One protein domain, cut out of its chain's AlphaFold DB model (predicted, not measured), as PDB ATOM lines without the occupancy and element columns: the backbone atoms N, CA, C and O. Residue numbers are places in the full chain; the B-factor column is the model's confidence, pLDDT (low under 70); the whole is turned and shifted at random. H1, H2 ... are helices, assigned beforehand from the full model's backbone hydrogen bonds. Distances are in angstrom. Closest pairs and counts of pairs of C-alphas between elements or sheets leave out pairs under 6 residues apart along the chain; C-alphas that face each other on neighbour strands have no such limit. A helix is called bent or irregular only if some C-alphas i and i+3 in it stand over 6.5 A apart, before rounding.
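AT A GLANCE: This is residues 2 to 42 of the 108 residues of an uncharacterized protein of Pseudomonas frederiksbergensis (UniProt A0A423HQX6). One long helix, H1, makes most of the length, and a short second helix, H2, carries on from its end at a corner, after which a tail, residues 37 to 42, turns back at the far end of the rod, with residues 37 to 41 standing free. No other part packs on H1, which stands free from residue 2 to residue 26. There are 41 printed residues with two named helices, H1 then H2, and no named strand; the class is all helix. The whole is extended, with a radius of gyration of the C-alphas of 16.8 A, and its outline is a rod of 52 by 16 by 8 A.

HOW THE PARTS SIT: Look first at H1, residues 2 to 26, where each O i to N i+4 pair is within hydrogen-bond range. Arg 27 alone forms the tight link to H2, residues 28 to 36, and the two helices meet only through their link. In H2, 1 of 5 O i to N i+4 pairs is within range, beside 4 of 6 O i to N i+3 pairs. H2 is neither bent nor irregular, but only just: C-alphas 31 and 34 are 6.1 A apart.

IN THESE COORDINATES: Find C-alpha 2 at (-5.886, -27.482, -19.873); from there H1 runs 36.7 A to C-alpha 26 at (-21.370, -23.056, -52.892). H2 begins at C-alpha 28 and runs 13.1 A to C-alpha 36 at (-19.536, -9.742, -65.456).

THE WHOLE: The two C-alphas farthest apart are those of Arg 2 and Ala 39, at 52.2 A, while those of Arg 2 and Ile 42 are 42.9 A apart. Residues 2 to 30 and 35 to 41 stand free. The printed part has no cut. Its mean pLDDT is 79.8, and you will find values under 70 at residues 2, 34, 40 and 41.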
ATOM      1  N   ARG A   2      -6.364 -28.482 -18.897       62.56
ATOM      2  CA  ARG A   2      -5.886 -27.482 -19.873       62.56
ATOM      3  C   ARG A   2      -5.743 -28.025 -21.308       62.56
ATOM      4  O   ARG A   2      -6.246 -27.402 -22.229       62.56
ATOM      5  N   GLN A   3      -5.191 -29.233 -21.468       71.38
ATOM      6  CA  GLN A   3      -5.037 -29.884 -22.780       71.38
ATOM      7  C   GLN A   3      -6.377 -30.111 -23.504       71.38
ATOM      8  O   GLN A   3      -6.527 -29.738 -24.659       71.38
ATOM      9  N   LYS A   4      -7.394 -30.609 -22.786       71.00
ATOM     10  CA  LYS A   4      -8.729 -30.870 -23.354       71.00
ATOM     11  C   LYS A   4      -9.419 -29.599 -23.874       71.00
ATOM     12  O   LYS A   4     -10.172 -29.671 -24.837       71.00
ATOM     13  N   ILE A   5      -9.170 -28.447 -23.245       74.75
ATOM     14  CA  ILE A   5      -9.726 -27.150 -23.672       74.75
ATOM     15  C   ILE A   5      -9.047 -26.679 -24.962       74.75
ATOM     16  O   ILE A   5      -9.724 -26.227 -25.887       74.75
ATOM     17  N   THR A   6      -7.724 -26.816 -25.045       75.25
ATOM     18  CA  THR A   6      -6.950 -26.445 -26.235       75.25
ATOM     19  C   THR A   6      -7.353 -27.299 -27.437       75.25
ATOM     20  O   THR A   6      -7.674 -26.756 -28.494       75.25
ATOM     21  N   ASP A   7      -7.458 -28.618 -27.257       80.69
ATOM     22  CA  ASP A   7      -7.853 -29.553 -28.318       80.69
ATOM     23  C   ASP A   7      -9.272 -29.261 -28.841       80.69
ATOM     24  O   ASP A   7      -9.495 -29.208 -30.052       80.69
ATOM     25  N   PHE A   8     -10.224 -28.982 -27.940       82.56
ATOM     26  CA  PHE A   8     -11.589 -28.595 -28.311       82.56
ATOM     27  C   PHE A   8     -11.631 -27.267 -29.082       82.56
ATOM     28  O   PHE A   8     -12.330 -27.148 -30.089       82.56
ATOM     29  N   THR A   9     -10.838 -26.279 -28.657       81.94
ATOM     30  CA  THR A   9     -10.754 -24.971 -29.325       81.94
ATOM     31  C   THR A   9     -10.201 -25.106 -30.746       81.94
ATOM     32  O   THR A   9     -10.747 -24.525 -31.685       81.94
ATOM     33  N   HIS A  10      -9.156 -25.914 -30.943       82.94
ATOM     34  CA  HIS A  10      -8.612 -26.178 -32.275       82.94
ATOM     35  C   HIS A  10      -9.601 -26.923 -33.178       82.94
ATOM     36  O   HIS A  10      -9.697 -26.595 -34.365       82.94
ATOM     37  N   LEU A  11     -10.359 -27.878 -32.630       84.69
ATOM     38  CA  LEU A  11     -11.389 -28.612 -33.365       84.69
ATOM     39  C   LEU A  11     -12.512 -27.675 -33.841       84.69
ATOM     40  O   LEU A  11     -12.849 -27.674 -35.025       84.69
ATOM     41  N   LEU A  12     -13.018 -26.819 -32.948       82.31
ATOM     42  CA  LEU A  12     -14.061 -25.843 -33.262       82.31
ATOM     43  C   LEU A  12     -13.584 -24.844 -34.329       82.31
ATOM     44  O   LEU A  12     -14.252 -24.640 -35.341       82.31
ATOM     45  N   CYS A  13     -12.386 -24.276 -34.163       79.19
ATOM     46  CA  CYS A  13     -11.791 -23.366 -35.144       79.19
ATOM     47  C   CYS A  13     -11.545 -24.030 -36.504       79.19
ATOM     48  O   CYS A  13     -11.535 -23.350 -37.532       79.19
ATOM     49  N   ARG A  14     -11.292 -25.344 -36.538       84.12
ATOM     50  CA  ARG A  14     -11.152 -26.103 -37.787       84.12
ATOM     51  C   ARG A  14     -12.504 -26.278 -38.476       84.12
ATOM     52  O   ARG A  14     -12.600 -25.974 -39.661       84.12
ATOM     53  N   GLN A  15     -13.533 -26.695 -37.745       86.38
ATOM     54  CA  GLN A  15     -14.881 -26.892 -38.289       86.38
ATOM     55  C   GLN A  15     -15.500 -25.578 -38.783       86.38
ATOM     56  O   GLN A  15     -15.986 -25.513 -39.907       86.38
ATOM     57  N   LEU A  16     -15.411 -24.499 -37.997       86.19
ATOM     58  CA  LEU A  16     -15.939 -23.185 -38.384       86.19
ATOM     59  C   LEU A  16     -15.299 -22.656 -39.676       86.19
ATOM     60  O   LEU A  16     -16.000 -22.130 -40.539       86.19
ATOM     61  N   ARG A  17     -13.980 -22.838 -39.844       83.75
ATOM     62  CA  ARG A  17     -13.276 -22.454 -41.079       83.75
ATOM     63  C   ARG A  17     -13.736 -23.265 -42.283       83.75
ATOM     64  O   ARG A  17     -13.958 -22.685 -43.339       83.75
ATOM     65  N   GLN A  18     -13.890 -24.576 -42.122       86.44
ATOM     66  CA  GLN A  18     -14.363 -25.447 -43.201       86.44
ATOM     67  C   GLN A  18     -15.769 -25.045 -43.650       86.44
ATOM     68  O   GLN A  18     -15.975 -24.776 -44.827       86.44
ATOM     69  N   HIS A  19     -16.697 -24.852 -42.712       88.56
ATOM     70  CA  HIS A  19     -18.055 -24.422 -43.040       88.56
ATOM     71  C   HIS A  19     -18.114 -23.057 -43.737       88.56
ATOM     72  O   HIS A  19     -18.910 -22.877 -44.659       88.56
ATOM     73  N   ALA A  20     -17.277 -22.100 -43.329       86.19
ATOM     74  CA  ALA A  20     -17.214 -20.790 -43.975       86.19
ATOM     75  C   ALA A  20     -16.706 -20.885 -45.427       86.19
ATOM     76  O   ALA A  20     -17.247 -20.228 -46.322       86.19
ATOM     77  N   LEU A  21     -15.700 -21.729 -45.671       86.81
ATOM     78  CA  LEU A  21     -15.171 -21.987 -47.011       86.81
ATOM     79  C   LEU A  21     -16.198 -22.708 -47.886       86.81
ATOM     80  O   LEU A  21     -16.484 -22.246 -48.988       86.81
ATOM     81  N   ASP A  22     -16.824 -23.766 -47.372       89.88
ATOM     82  CA  ASP A  22     -17.850 -24.526 -48.091       89.88
ATOM     83  C   ASP A  22     -19.047 -23.649 -48.473       89.88
ATOM     84  O   ASP A  22     -19.589 -23.758 -49.574       89.88
ATOM     85  N   TYR A  23     -19.464 -22.752 -47.576       86.56
ATOM     86  CA  TYR A  23     -20.526 -21.787 -47.846       86.56
ATOM     87  C   TYR A  23     -20.154 -20.827 -48.980       86.56
ATOM     88  O   TYR A  23     -20.969 -20.574 -49.871       86.56
ATOM     89  N   SER A  24     -18.921 -20.316 -48.957       85.56
ATOM     90  CA  SER A  24     -18.422 -19.376 -49.964       85.56
ATOM     91  C   SER A  24     -18.302 -20.050 -51.333       85.56
ATOM     92  O   SER A  24     -18.774 -19.508 -52.329       85.56
ATOM     93  N   LEU A  25     -17.774 -21.279 -51.373       87.75
ATOM     94  CA  LEU A  25     -17.641 -22.081 -52.593       87.75
ATOM     95  C   LEU A  25     -19.001 -22.420 -53.214       87.75
ATOM     96  O   LEU A  25     -19.183 -22.269 -54.420       87.75
ATOM     97  N   LYS A  26     -20.001 -22.794 -52.404       88.75
ATOM     98  CA  LYS A  26     -21.370 -23.056 -52.892       88.75
ATOM     99  C   LYS A  26     -22.032 -21.833 -53.534       88.75
ATOM    100  O   LYS A  26     -22.945 -21.989 -54.338       88.75
ATOM    101  N   ARG A  27     -21.596 -20.622 -53.180       84.06
ATOM    102  CA  ARG A  27     -22.096 -19.350 -53.724       84.06
ATOM    103  C   ARG A  27     -21.160 -18.711 -54.749       84.06
ATOM    104  O   ARG A  27     -21.446 -17.604 -55.197       84.06
ATOM    105  N   TRP A  28     -20.105 -19.407 -55.171       84.75
ATOM    106  CA  TRP A  28     -19.110 -18.892 -56.115       84.75
ATOM    107  C   TRP A  28     -19.735 -18.329 -57.397       84.75
ATOM    108  O   TRP A  28     -19.406 -17.222 -57.800       84.75
ATOM    109  N   ALA A  29     -20.731 -19.015 -57.969       80.75
ATOM    110  CA  ALA A  29     -21.436 -18.539 -59.163       80.75
ATOM    111  C   ALA A  29     -22.128 -17.175 -58.971       80.75
ATOM    112  O   ALA A  29     -22.192 -16.387 -59.906       80.75
ATOM    113  N   ALA A  30     -22.635 -16.875 -57.771       78.06
ATOM    114  CA  ALA A  30     -23.229 -15.573 -57.463       78.06
ATOM    115  C   ALA A  30     -22.160 -14.498 -57.203       78.06
ATOM    116  O   ALA A  30     -22.378 -13.339 -57.536       78.06
ATOM    117  N   LEU A  31     -21.011 -14.884 -56.639       76.50
ATOM    118  CA  LEU A  31     -19.873 -13.989 -56.407       76.50
ATOM    119  C   LEU A  31     -19.203 -13.571 -57.724       76.50
ATOM    120  O   LEU A  31     -18.867 -12.402 -57.887       76.50
ATOM    121  N   SER A  32     -19.067 -14.490 -58.685       81.50
ATOM    122  CA  SER A  32     -18.449 -14.205 -59.985       81.50
ATOM    123  C   SER A  32     -19.276 -13.270 -60.868       81.50
ATOM    124  O   SER A  32     -18.693 -12.557 -61.672       81.50
ATOM    125  N   ARG A  33     -20.605 -13.190 -60.682       77.62
ATOM    126  CA  ARG A  33     -21.472 -12.268 -61.446       77.62
ATOM    127  C   ARG A  33     -21.088 -10.796 -61.281       77.62
ATOM    128  O   ARG A  33     -21.351 -10.009 -62.178       77.62
ATOM    129  N   TYR A  34     -20.448 -10.431 -60.168       67.25
ATOM    130  CA  TYR A  34     -19.909  -9.081 -59.975       67.25
ATOM    131  C   TYR A  34     -18.803  -8.736 -60.990       67.25
ATOM    132  O   TYR A  34     -18.594  -7.570 -61.305       67.25
ATOM    133  N   LEU A  35     -18.079  -9.738 -61.503       77.31
ATOM    134  CA  LEU A  35     -17.050  -9.529 -62.524       77.31
ATOM    135  C   LEU A  35     -17.659  -9.284 -63.911       77.31
ATOM    136  O   LEU A  35     -17.058  -8.573 -64.712       77.31
ATOM    137  N   ASP A  36     -18.836  -9.854 -64.173       79.06
ATOM    138  CA  ASP A  36     -19.536  -9.742 -65.456       79.06
ATOM    139  C   ASP A  36     -20.405  -8.474 -65.541       79.06
ATOM    140  O   ASP A  36     -20.595  -7.923 -66.624       79.06
ATOM    141  N   ASP A  37     -20.926  -7.996 -64.404       71.12
ATOM    142  CA  ASP A  37     -21.808  -6.830 -64.315       71.12
ATOM    143  C   ASP A  37     -21.287  -5.805 -63.293       71.12
ATOM    144  O   ASP A  37     -21.481  -5.934 -62.083       71.12
ATOM    145  N   GLY A  38     -20.656  -4.743 -63.802       70.19
ATOM    146  CA  GLY A  38     -20.119  -3.644 -62.995       70.19
ATOM    147  C   GLY A  38     -21.174  -2.723 -62.363       70.19
ATOM    148  O   GLY A  38     -20.803  -1.802 -61.636       70.19
ATOM    149  N   ALA A  39     -22.469  -2.930 -62.632       74.19
ATOM    150  CA  ALA A  39     -23.550  -2.191 -61.975       74.19
ATOM    151  C   ALA A  39     -23.940  -2.794 -60.614       74.19
ATOM    152  O   ALA A  39     -24.565  -2.118 -59.791       74.19
ATOM    153  N   VAL A  40     -23.578  -4.053 -60.355       69.94
ATOM    154  CA  VAL A  40     -23.782  -4.691 -59.053       69.94
ATOM    155  C   VAL A  40     -22.659  -4.227 -58.129       69.94
ATOM    156  O   VAL A  40     -21.519  -4.358 -58.529       69.94
ATOM    157  N   PRO A  41     -22.907  -3.699 -56.919       68.81
ATOM    158  CA  PRO A  41     -21.848  -3.353 -55.965       68.81
ATOM    159  C   PRO A  41     -21.309  -4.593 -55.223       68.81
ATOM    160  O   PRO A  41     -22.085  -5.432 -54.768       68.81
ATOM    161  N   ILE A  42     -19.981  -4.693 -55.042       75.75
ATOM    162  CA  ILE A  42     -19.318  -5.820 -54.337       75.75
ATOM    163  C   ILE A  42     -19.574  -5.780 -52.833       75.75
ATOM    164  O   ILE A  42     -19.438  -6.775 -52.122       75.75
TER     165      ILE A  42